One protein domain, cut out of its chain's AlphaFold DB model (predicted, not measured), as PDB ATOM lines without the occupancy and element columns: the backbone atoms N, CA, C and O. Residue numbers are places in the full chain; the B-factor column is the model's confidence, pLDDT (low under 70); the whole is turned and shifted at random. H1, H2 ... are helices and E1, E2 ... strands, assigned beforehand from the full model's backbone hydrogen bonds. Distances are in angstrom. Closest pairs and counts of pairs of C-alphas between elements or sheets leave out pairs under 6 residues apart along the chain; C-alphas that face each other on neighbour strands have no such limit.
ATOM      1  N   ILE A 202     117.704 227.739 206.779       96.19
ATOM      2  CA  ILE A 202     117.066 228.258 205.558       96.19
ATOM      3  C   ILE A 202     117.091 227.285 204.388       96.19
ATOM      4  O   ILE A 202     116.661 227.653 203.294       96.19
ATOM      5  N   LYS A 203     117.599 226.069 204.601       95.25
ATOM      6  CA  LYS A 203     117.647 225.042 203.566       95.25
ATOM      7  C   LYS A 203     116.269 224.730 203.032       95.25
ATOM      8  O   LYS A 203     115.273 224.709 203.755       95.25
ATOM      9  N   GLU A 204     116.258 224.416 201.752       95.25
ATOM     10  CA  GLU A 204     115.088 223.905 201.066       95.25
ATOM     11  C   GLU A 204     115.466 222.628 200.328       95.25
ATOM     12  O   GLU A 204     116.596 222.478 199.848       95.25
ATOM     13  N   ASP A 205     114.516 221.702 200.253       92.25
ATOM     14  CA  ASP A 205     114.730 220.438 199.570       92.25
ATOM     15  C   ASP A 205     114.943 220.664 198.069       92.25
ATOM     16  O   ASP A 205     114.266 221.463 197.406       92.25
ATOM     17  N   ILE A 206     115.900 219.921 197.521       91.31
ATOM     18  CA  ILE A 206     116.192 219.877 196.095       91.31
ATOM     19  C   ILE A 206     116.547 218.447 195.706       91.31
ATOM     20  O   ILE A 206     117.280 217.756 196.412       91.31
ATOM     21  N   ALA A 207     116.012 217.994 194.574       88.00
ATOM     22  CA  ALA A 207     116.396 216.714 194.006       88.00
ATOM     23  C   ALA A 207     117.836 216.816 193.489       88.00
ATOM     24  O   ALA A 207     118.100 217.514 192.508       88.00
ATOM     25  N   LEU A 208     118.761 216.135 194.165       83.81
ATOM     26  CA  LEU A 208     120.153 216.087 193.744       83.81
ATOM     27  C   LEU A 208     120.294 215.097 192.579       83.81
ATOM     28  O   LEU A 208     119.905 213.936 192.715       83.81
ATOM     29  N   PRO A 209     120.851 215.516 191.433       75.12
ATOM     30  CA  PRO A 209     121.065 214.620 190.297       75.12
ATOM     31  C   PRO A 209     122.191 213.598 190.540       75.12
ATOM     32  O   PRO A 209     122.304 212.628 189.795       75.12
ATOM     33  N   SER A 210     123.029 213.809 191.559       82.75
ATOM     34  CA  SER A 210     124.107 212.913 191.989       82.75
ATOM     35  C   SER A 210     124.423 213.167 193.464       82.75
ATOM     36  O   SER A 210     124.317 214.303 193.920       82.75
ATOM     37  N   GLU A 211     124.834 212.133 194.202       84.94
ATOM     38  CA  GLU A 211     125.333 212.262 195.583       84.94
ATOM     39  C   GLU A 211     126.811 212.686 195.639       84.94
ATOM     40  O   GLU A 211     127.288 213.119 196.682       84.94
ATOM     41  N   ASN A 212     127.545 212.579 194.525       94.56
ATOM     42  CA  ASN A 212     128.967 212.908 194.457       94.56
ATOM     43  C   ASN A 212     129.239 213.877 193.304       94.56
ATOM     44  O   ASN A 212     129.470 213.475 192.158       94.56
ATOM     45  N   TYR A 213     129.184 215.171 193.608       97.75
ATOM     46  CA  TYR A 213     129.231 216.215 192.594       97.75
ATOM     47  C   TYR A 213     130.151 217.382 192.943       97.75
ATOM     48  O   TYR A 213     130.449 217.663 194.106       97.75
ATOM     49  N   MET A 214     130.576 218.079 191.890       97.94
ATOM     50  CA  MET A 214     131.210 219.386 191.968       97.94
ATOM     51  C   MET A 214     130.169 220.450 191.626       97.94
ATOM     52  O   MET A 214     129.633 220.444 190.518       97.94
ATOM     53  N   LEU A 215     129.897 221.373 192.548       97.56
ATOM     54  CA  LEU A 215     129.078 222.547 192.250       97.56
ATOM     55  C   LEU A 215     129.936 223.587 191.526       97.56
ATOM     56  O   LEU A 215     130.989 223.985 192.025       97.56
ATOM     57  N   ILE A 216     129.479 224.044 190.367       96.56
ATOM     58  CA  ILE A 216     130.140 225.070 189.564       96.56
ATOM     59  C   ILE A 216     129.199 226.272 189.477       96.56
ATOM     60  O   ILE A 216     128.114 226.188 188.899       96.56
ATOM     61  N   PHE A 217     129.619 227.396 190.058       94.00
ATOM     62  CA  PHE A 217     128.871 228.653 190.029       94.00
ATOM     63  C   PHE A 217     129.819 229.799 189.700       94.00
ATOM     64  O   PHE A 217     130.648 230.164 190.531       94.00
ATOM     65  N   PHE A 218     129.670 230.406 188.528       92.00
ATOM     66  CA  PHE A 218     130.402 231.619 188.178       92.00
ATOM     67  C   PHE A 218     129.453 232.807 188.052       92.00
ATOM     68  O   PHE A 218     128.267 232.654 187.763       92.00
ATOM     69  N   LEU A 219     129.953 234.016 188.294       86.00
ATOM     70  CA  LEU A 219     129.172 235.232 188.123       86.00
ATOM     71  C   LEU A 219     128.916 235.492 186.640       86.00
ATOM     72  O   LEU A 219     127.794 235.850 186.293       86.00
ATOM     73  N   ALA A 220     129.906 235.266 185.777       84.75
ATOM     74  CA  ALA A 220     129.803 235.455 184.334       84.75
ATOM     75  C   ALA A 220     130.363 234.256 183.556       84.75
ATOM     76  O   ALA A 220     131.308 233.594 183.982       84.75
ATOM     77  N   ASN A 221     129.815 234.029 182.363       82.12
ATOM     78  CA  ASN A 221     130.305 233.036 181.422       82.12
ATOM     79  C   ASN A 221     131.737 233.356 181.008       82.12
ATOM     80  O   ASN A 221     132.031 234.395 180.411       82.12
ATOM     81  N   ASN A 222     132.626 232.419 181.310       86.81
ATOM     82  CA  ASN A 222     134.015 232.456 180.909       86.81
ATOM     83  C   ASN A 222     134.436 231.045 180.499       86.81
ATOM     84  O   ASN A 222     134.578 230.160 181.343       86.81
ATOM     85  N   ILE A 223     134.636 230.845 179.195       89.31
ATOM     86  CA  ILE A 223     134.934 229.527 178.622       89.31
ATOM     87  C   ILE A 223     136.162 228.871 179.261       89.31
ATOM     88  O   ILE A 223     136.172 227.665 179.480       89.31
ATOM     89  N   GLU A 224     137.180 229.659 179.612       92.44
ATOM     90  CA  GLU A 224     138.400 229.142 180.228       92.44
ATOM     91  C   GLU A 224     138.153 228.685 181.671       92.44
ATOM     92  O   GLU A 224     138.610 227.614 182.065       92.44
ATOM     93  N   SER A 225     137.359 229.438 182.433       92.12
ATOM     94  CA  SER A 225     136.956 229.072 183.797       92.12
ATOM     95  C   SER A 225     136.132 227.785 183.798       92.12
ATOM     96  O   SER A 225     136.407 226.880 184.585       92.12
ATOM     97  N   PHE A 226     135.192 227.647 182.857       93.00
ATOM     98  CA  PHE A 226     134.433 226.409 182.678       93.00
ATOM     99  C   PHE A 226     135.311 225.241 182.241       93.00
ATOM    100  O   PHE A 226     135.205 224.162 182.814       93.00
ATOM    101  N   ARG A 227     136.227 225.443 181.289       94.62
ATOM    102  CA  ARG A 227     137.180 224.408 180.861       94.62
ATOM    103  C   ARG A 227     138.016 223.901 182.036       94.62
ATOM    104  O   ARG A 227     138.204 222.695 182.179       94.62
ATOM    105  N   ILE A 228     138.508 224.807 182.881       96.12
ATOM    106  CA  ILE A 228     139.255 224.452 184.093       96.12
ATOM    107  C   ILE A 228     138.358 223.674 185.062       96.12
ATOM    108  O   ILE A 228     138.766 222.606 185.515       96.12
ATOM    109  N   ALA A 229     137.147 224.159 185.341       96.69
ATOM    110  CA  ALA A 229     136.217 223.512 186.266       96.69
ATOM    111  C   ALA A 229     135.817 222.097 185.809       96.69
ATOM    112  O   ALA A 229     135.868 221.162 186.606       96.69
ATOM    113  N   MET A 230     135.509 221.914 184.522       96.69
ATOM    114  CA  MET A 230     135.164 220.609 183.944       96.69
ATOM    115  C   MET A 230     136.334 219.624 184.024       96.69
ATOM    116  O   MET A 230     136.162 218.513 184.515       96.69
ATOM    117  N   ASN A 231     137.549 220.055 183.664       97.38
ATOM    118  CA  ASN A 231     138.744 219.218 183.823       97.38
ATOM    119  C   ASN A 231     138.978 218.821 185.293       97.38
ATOM    120  O   ASN A 231     139.408 217.704 185.570       97.38
ATOM    121  N   GLN A 232     138.718 219.722 186.249       97.56
ATOM    122  CA  GLN A 232     138.837 219.408 187.676       97.56
ATOM    123  C   GLN A 232     137.765 218.423 188.155       97.56
ATOM    124  O   GLN A 232     138.071 217.565 188.983       97.56
ATOM    125  N   ALA A 233     136.535 218.521 187.642       97.31
ATOM    126  CA  ALA A 233     135.476 217.551 187.912       97.31
ATOM    127  C   ALA A 233     135.864 216.155 187.410       97.31
ATOM    128  O   ALA A 233     135.827 215.201 188.191       97.31
ATOM    129  N   ASP A 234     136.356 216.055 186.171       97.44
ATOM    130  CA  ASP A 234     136.804 214.796 185.567       97.44
ATOM    131  C   ASP A 234     137.967 214.165 186.347       97.44
ATOM    132  O   ASP A 234     137.911 212.988 186.707       97.44
ATOM    133  N   LEU A 235     138.998 214.951 186.685       97.81
ATOM    134  CA  LEU A 235     140.155 214.476 187.459       97.81
ATOM    135  C   LEU A 235     139.774 213.952 188.852       97.81
ATOM    136  O   LEU A 235     140.469 213.092 189.394       97.81
ATOM    137  N   LYS A 236     138.696 214.476 189.440       96.56
ATOM    138  CA  LYS A 236     138.188 214.064 190.756       96.56
ATOM    139  C   LYS A 236     137.102 212.987 190.672       96.56
ATOM    140  O   LYS A 236     136.676 212.503 191.717       96.56
ATOM    141  N   GLY A 237     136.649 212.617 189.471       96.81
ATOM    142  CA  GLY A 237     135.529 211.693 189.283       96.81
ATOM    143  C   GLY A 237     134.206 212.227 189.842       96.81
ATOM    144  O   GLY A 237     133.414 211.454 190.379       96.81
ATOM    145  N   LEU A 238     133.988 213.545 189.769       97.56
ATOM    146  CA  LEU A 238     132.791 214.218 190.281       97.56
ATOM    147  C   LEU A 238     131.834 214.568 189.142       97.56
ATOM    148  O   LEU A 238     132.260 215.047 188.096       97.56
ATOM    149  N   THR A 239     130.528 214.409 189.365       97.44
ATOM    150  CA  THR A 239     129.518 214.922 188.427       97.44
ATOM    151  C   THR A 239     129.512 216.458 188.470       97.44
ATOM    152  O   THR A 239     129.304 217.013 189.545       97.44
ATOM    153  N   PRO A 240     129.728 217.185 187.362       96.94
ATOM    154  CA  PRO A 240     129.672 218.644 187.377       96.94
ATOM    155  C   PRO A 240     128.216 219.128 187.380       96.94
ATOM    156  O   PRO A 240     127.469 218.847 186.442       96.94
ATOM    157  N   LEU A 241     127.816 219.879 188.409       96.12
ATOM    158  CA  LEU A 241     126.533 220.590 188.461       96.12
ATOM    159  C   LEU A 241     126.778 222.075 188.243       96.12
ATOM    160  O   LEU A 241     127.326 222.764 189.102       96.12
ATOM    161  N   VAL A 242     126.383 222.554 187.074       94.25
ATOM    162  CA  VAL A 242     126.648 223.903 186.604       94.25
ATOM    163  C   VAL A 242     125.399 224.749 186.757       94.25
ATOM    164  O   VAL A 242     124.383 224.528 186.092       94.25
ATOM    165  N   MET A 243     125.499 225.742 187.632       91.62
ATOM    166  CA  MET A 243     124.470 226.748 187.824       91.62
ATOM    167  C   MET A 243     124.527 227.842 186.766       91.62
ATOM    168  O   MET A 243     125.545 228.081 186.120       91.62
ATOM    169  N   HIS A 244     123.418 228.563 186.656       85.12
ATOM    170  CA  HIS A 244     123.327 229.740 185.819       85.12
ATOM    171  C   HIS A 244     124.243 230.901 186.284       85.12
ATOM    172  O   HIS A 244     124.246 231.274 187.461       85.12
ATOM    173  N   CYS A 245     124.933 231.541 185.331       80.69
ATOM    174  CA  CYS A 245     125.800 232.702 185.553       80.69
ATOM    175  C   CYS A 245     125.032 234.026 185.618       80.69
ATOM    176  O   CYS A 245     124.716 234.627 184.598       80.69
ATOM    177  N   THR A 246     124.776 234.547 186.817       74.12
ATOM    178  CA  THR A 246     123.892 235.720 187.040       74.12
ATOM    179  C   THR A 246     124.238 237.023 186.291       74.12
ATOM    180  O   THR A 246     123.397 237.915 186.213       74.12
ATOM    181  N   GLN A 247     125.447 237.158 185.741       75.88
ATOM    182  CA  GLN A 247     125.921 238.321 184.979       75.88
ATOM    183  C   GLN A 247     126.087 238.038 183.473       75.88
ATOM    184  O   GLN A 247     126.687 238.845 182.757       75.88
ATOM    185  N   SER A 248     125.549 236.918 182.989       73.75
ATOM    186  CA  SER A 248     125.540 236.526 181.578       73.75
ATOM    187  C   SER A 248     124.145 236.547 180.960       73.75
ATOM    188  O   SER A 248     123.131 236.579 181.659       73.75
ATOM    189  N   GLU A 249     124.129 236.612 179.627       67.50
ATOM    190  CA  GLU A 249     122.905 236.668 178.817       67.50
ATOM    191  C   GLU A 249     122.383 235.273 178.459       67.50
ATOM    192  O   GLU A 249     121.189 235.099 178.217       67.50
ATOM    193  N   ASP A 250     123.281 234.292 178.415       69.19
ATOM    194  CA  ASP A 250     123.000 232.926 178.012       69.19
ATOM    195  C   ASP A 250     123.314 231.922 179.129       69.19
ATOM    196  O   ASP A 250     124.167 232.136 179.997       69.19
ATOM    197  N   ASN A 251     122.624 230.787 179.051       73.69
ATOM    198  CA  ASN A 251     122.727 229.679 179.990       73.69
ATOM    199  C   ASN A 251     123.526 228.519 179.382       73.69
ATOM    200  O   ASN A 251     123.257 227.373 179.731       73.69
ATOM    201  N   GLU A 252     124.440 228.782 178.439       79.75
ATOM    202  CA  GLU A 252     125.043 227.746 177.583       79.75
ATOM    203  C   GLU A 252     125.618 226.567 178.382       79.75
ATOM    204  O   GLU A 252     125.471 225.415 177.983       79.75
ATOM    205  N   TYR A 253     126.223 226.854 179.534       85.38
ATOM    206  CA  TYR A 253     126.875 225.849 180.370       85.38
ATOM    207  C   TYR A 253     125.984 225.272 181.475       85.38
ATOM    208  O   TYR A 253     126.346 224.255 182.066       85.38
ATOM    209  N   ALA A 254     124.849 225.903 181.785       89.69
ATOM    210  CA  ALA A 254     124.012 225.496 182.908       89.69
ATOM    211  C   ALA A 254     123.332 224.150 182.624       89.69
ATOM    212  O   ALA A 254     122.707 223.963 181.582       89.69
ATOM    213  N   ASN A 255     123.422 223.216 183.573       92.12
ATOM    214  CA  ASN A 255     122.853 221.871 183.438       92.12
ATOM    215  C   ASN A 255     121.893 221.485 184.576       92.12
ATOM    216  O   ASN A 255     121.361 220.375 184.580       92.12
ATOM    217  N   ILE A 256     121.636 222.409 185.505       90.94
ATOM    218  CA  ILE A 256     120.601 222.293 186.537       90.94
ATOM    219  C   ILE A 256     119.650 223.499 186.470       90.94
ATOM    220  O   ILE A 256     120.041 224.561 185.978       90.94
ATOM    221  N   PRO A 257     118.393 223.360 186.930       88.12
ATOM    222  CA  PRO A 257     117.463 224.482 186.981       88.12
ATOM    223  C   PRO A 257     117.901 225.559 187.983       88.12
ATOM    224  O   PRO A 257     118.693 225.312 188.894       88.12
ATOM    225  N   ASP A 258     117.313 226.748 187.848       86.69
ATOM    226  CA  ASP A 258     117.432 227.803 188.853       86.69
ATOM    227  C   ASP A 258     117.009 227.301 190.232       86.69
ATOM    228  O   ASP A 258     116.004 226.600 190.370       86.69
ATOM    229  N   CYS A 259     117.750 227.725 191.248       91.06
ATOM    230  CA  CYS A 259     117.534 227.334 192.630       91.06
ATOM    231  C   CYS A 259     117.053 228.537 193.439       91.06
ATOM    232  O   CYS A 259     117.488 229.666 193.214       91.06
ATOM    233  N   THR A 260     116.178 228.321 194.414       94.19
ATOM    234  CA  THR A 260     115.968 229.334 195.455       94.19
ATOM    235  C   THR A 260     117.259 229.507 196.272       94.19
ATOM    236  O   THR A 260     118.129 228.626 196.256       94.19
ATOM    237  N   PRO A 261     117.424 230.604 197.035       95.31
ATOM    238  CA  PRO A 261     118.576 230.730 197.922       95.31
ATOM    239  C   PRO A 261     118.678 229.577 198.938       95.31
ATOM    240  O   PRO A 261     119.781 229.114 199.207       95.31
ATOM    241  N   GLY A 262     117.551 229.052 199.437       96.75
ATOM    242  CA  GLY A 262     117.537 227.888 200.332       96.75
ATOM    243  C   GLY A 262     117.984 226.590 199.654       96.75
ATOM    244  O   GLY A 262     118.754 225.821 200.230       96.75
ATOM    245  N   GLN A 263     117.578 226.367 198.400       96.06
ATOM    246  CA  GLN A 263     118.045 225.229 197.602       96.06
ATOM    247  C   GLN A 263     119.539 225.332 197.285       96.06
ATOM    248  O   GLN A 263     120.237 224.319 197.267       96.06
ATOM    249  N   LEU A 264     120.055 226.547 197.083       96.19
ATOM    250  CA  LEU A 264     121.486 226.761 196.898       96.19
ATOM    251  C   LEU A 264     122.287 226.431 198.165       96.19
ATOM    252  O   LEU A 264     123.348 225.825 198.049       96.19
ATOM    253  N   ILE A 265     121.784 226.745 199.363       97.50
ATOM    254  CA  ILE A 265     122.422 226.276 200.605       97.50
ATOM    255  C   ILE A 265     122.484 224.745 200.631       97.50
ATOM    256  O   ILE A 265     123.551 224.189 200.887       97.50
ATOM    257  N   SER A 266     121.392 224.059 200.275       96.69
ATOM    258  CA  SER A 266     121.383 222.595 200.163       96.69
ATOM    259  C   SER A 266     122.398 222.078 199.136       96.69
ATOM    260  O   SER A 266     123.071 221.084 199.397       96.69
ATOM    261  N   LEU A 267     122.564 222.752 197.993       96.75
ATOM    262  CA  LEU A 267     123.574 222.384 196.995       96.75
ATOM    263  C   LEU A 267     125.008 222.619 197.481       96.75
ATOM    264  O   LEU A 267     125.884 221.815 197.173       96.75
ATOM    265  N   ILE A 268     125.268 223.698 198.217       97.19
ATOM    266  CA  ILE A 268     126.599 223.986 198.768       97.19
ATOM    267  C   ILE A 268     126.949 222.943 199.828       97.19
ATOM    268  O   ILE A 268     128.000 222.315 199.754       97.19
ATOM    269  N   GLU A 269     126.052 222.700 200.782       96.31
ATOM    270  CA  GLU A 269     126.290 221.772 201.886       96.31
ATOM    271  C   GLU A 269     126.451 220.315 201.443       96.31
ATOM    272  O   GLU A 269     127.182 219.569 202.086       96.31
ATOM    273  N   ASN A 270     125.803 219.885 200.362       96.25
ATOM    274  CA  ASN A 270     125.931 218.506 199.883       96.25
ATOM    275  C   ASN A 270     127.015 218.330 198.809       96.25
ATOM    276  O   ASN A 270     127.292 217.202 198.413       96.25
ATOM    277  N   ALA A 271     127.662 219.408 198.352       97.00
ATOM    278  CA  ALA A 271     128.727 219.298 197.361       97.00
ATOM    279  C   ALA A 271     129.948 218.557 197.931       97.00
ATOM    280  O   ALA A 271     130.308 218.726 199.101       97.00
ATOM    281  N   SER A 272     130.620 217.784 197.075       97.19
ATOM    282  CA  SER A 272     131.937 217.198 197.371       97.19
ATOM    283  C   SER A 272     133.075 218.180 197.096       97.19
ATOM    284  O   SER A 272     134.173 218.025 197.623       97.19
ATOM    285  N   TYR A 273     132.835 219.151 196.215       97.12
ATOM    286  CA  TYR A 273     133.774 220.210 195.858       97.12
ATOM    287  C   TYR A 273     133.017 221.384 195.236       97.12
ATOM    288  O   TYR A 273     131.986 221.183 194.588       97.12
ATOM    289  N   ILE A 274     133.539 222.603 195.372       97.81
ATOM    290  CA  ILE A 274     132.926 223.800 194.785       97.81
ATOM    291  C   ILE A 274     133.955 224.570 193.954       97.81
ATOM    292  O   ILE A 274     135.074 224.822 194.395       97.81
ATOM    293  N   CYS A 275     133.571 224.965 192.739       96.81
ATOM    294  CA  CYS A 275     134.358 225.833 191.867       96.81
ATOM    295  C   CYS A 275     133.572 227.118 191.576       96.81
ATOM    296  O   CYS A 275     132.480 227.071 191.007       96.81
ATOM    297  N   THR A 276     134.098 228.268 192.008       95.69
ATOM    298  CA  THR A 276     133.386 229.548 191.915       95.69
ATOM    299  C   THR A 276     134.328 230.753 191.877       95.69
ATOM    300  O   THR A 276     135.443 230.689 192.385       95.69
ATOM    301  N   ASP A 277     133.861 231.859 191.293       93.19
ATOM    302  CA  ASP A 277     134.456 233.203 191.367       93.19
ATOM    303  C   ASP A 277     133.607 234.164 192.227       93.19
ATOM    304  O   ASP A 277     133.929 235.344 192.386       93.19
ATOM    305  N   SER A 278     132.508 233.664 192.800       93.50
ATOM    306  CA  SER A 278     131.618 234.443 193.644       93.50
ATOM    307  C   SER A 278     132.152 234.496 195.067       93.50
ATOM    308  O   SER A 278     132.397 233.466 195.702       93.50
ATOM    309  N   PHE A 279     132.264 235.716 195.594       94.06
ATOM    310  CA  PHE A 279     132.671 235.953 196.976       94.06
ATOM    311  C   PHE A 279     131.772 235.198 197.964       94.06
ATOM    312  O   PHE A 279     132.263 234.386 198.739       94.06
ATOM    313  N   HIS A 280     130.453 235.400 197.910       95.31
ATOM    314  CA  HIS A 280     129.541 234.817 198.901       95.31
ATOM    315  C   HIS A 280     129.445 233.291 198.796       95.31
ATOM    316  O   HIS A 280     129.292 232.631 199.819       95.31
ATOM    317  N   ILE A 281     129.579 232.722 197.589       96.44
ATOM    318  CA  ILE A 281     129.628 231.262 197.438       96.44
ATOM    319  C   ILE A 281     130.924 230.728 198.035       96.44
ATOM    320  O   ILE A 281     130.861 229.790 198.813       96.44
ATOM    321  N   SER A 282     132.071 231.371 197.786       97.44
ATOM    322  CA  SER A 282     133.340 231.008 198.439       97.44
ATOM    323  C   SER A 282     133.244 231.051 199.968       97.44
ATOM    324  O   SER A 282     133.706 230.133 200.639       97.44
ATOM    325  N   VAL A 283     132.623 232.095 200.528       97.69
ATOM    326  CA  VAL A 283     132.412 232.218 201.980       97.69
ATOM    327  C   VAL A 283     131.560 231.067 202.512       97.69
ATOM    328  O   VAL A 283     131.944 230.422 203.485       97.69
ATOM    329  N   LEU A 284     130.429 230.774 201.868       98.31
ATOM    330  CA  LEU A 284     129.563 229.667 202.274       98.31
ATOM    331  C   LEU A 284     130.261 228.310 202.121       98.31
ATOM    332  O   LEU A 284     130.143 227.481 203.015       98.31
ATOM    333  N   SER A 285     131.049 228.096 201.064       98.00
ATOM    334  CA  SER A 285     131.879 226.893 200.907       98.00
ATOM    335  C   SER A 285     132.816 226.693 202.098       98.00
ATOM    336  O   SER A 285     132.914 225.583 202.612       98.00
ATOM    337  N   ILE A 286     133.455 227.765 202.584       98.00
ATOM    338  CA  ILE A 286     134.317 227.711 203.777       98.00
ATOM    339  C   ILE A 286     133.497 227.336 205.015       98.00
ATOM    340  O   ILE A 286     133.895 226.447 205.761       98.00
ATOM    341  N   ILE A 287     132.341 227.973 205.222       98.19
ATOM    342  CA  ILE A 287     131.457 227.693 206.368       98.19
ATOM    343  C   ILE A 287     130.984 226.229 206.363       98.19
ATOM    344  O   ILE A 287     130.928 225.593 207.414       98.19
ATOM    345  N   PHE A 288     130.697 225.676 205.182       98.00
ATOM    346  CA  PHE A 288     130.265 224.290 204.988       98.00
ATOM    347  C   PHE A 288     131.414 223.278 204.818       98.00
ATOM    348  O   PHE A 288     131.146 222.094 204.609       98.00
ATOM    349  N   ASN A 289     132.674 223.711 204.946       97.06
ATOM    350  CA  ASN A 289     133.884 222.896 204.786       97.06
ATOM    351  C   ASN A 289     133.949 222.138 203.446       97.06
ATOM    352  O   ASN A 289     134.091 220.912 203.421       97.06
TER     353      ASN A 289
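This is residues 202 to 289 of the 290 residues of the protein "PS_pyruv_trans domain-containing protein" of Bacteroides oleiciplenus (UniProt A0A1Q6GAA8). A small sheet of three parallel strands forms the core, with H1 running along one face and H2 over the opposite face; H3 packs beside E3 and H2. A long link, residues 243 to 260, joins E2 to H2. The printed part has 88 residues, with elements in the order E1, H1, E2, H2, E3, H3; the sheet order is E2, E1, E3, and the class is mixed, helices and strands. It is compact, with a radius of gyration of the C-alphas of 12.0 A and spans of 32 by 29 by 23 A.

Residues 202 to 212 precede E1, residues 213 to 217, which begins at C-alpha 213 (129.231, 216.215, 192.594) and is 12.7 A long. H1, residues 223 to 236, measures 19.9 A. E2 is residues 239 to 242; H2, residues 261 to 270, measures 14.4 A. E3 is residues 273 to 276. H3, residues 279 to 287, measures 12.6 A and ends at C-alpha 287 (131.457, 227.693, 206.368).

E1 is the inner strand. Against E2, N 216 and O 241 are 2.8 A apart; against E3, N 215 and O 273 are 2.9 A apart, both within hydrogen-bond range. E1, H1, E2 form a strand-helix-strand unit, two parallel neighbour strands with a helix between, with a right-handed crossover; E2, H2, E3 form a split one, with E1 between its strands, also right-handed. H1 is on the sheet at a height of 9.3 A, over E1 and along the strands at 13 degrees on the local plane; the closest C-alphas of H1 and E1, Ala 233 and Met 214, are 6.2 A apart. H2 is on the opposite face, over E1 at a height of 11.2 A, and only just along the strands, at 29.7 degrees to E1 on the local plane. H3 only grazes the sheet, with residues 281 to 286. H2 and H3 touch, at a steep tilt of 48 degrees, the same way, closest at the C-alphas of Ile 268 and Ser 285, 6.4 A. H1 is apart from H2 and H3. In H1, H2 and H3 every O i to N i+4 pair is within hydrogen-bond range.

The C-alphas farthest apart, those of Ile 202 and Glu 224, are 33.1 A apart. The printed part has no cut; the link from E2 to H2 is long and the other links between named elements are tight. Mean pLDDT of the printed part is 92.1, with residues 249 to 250 under 70.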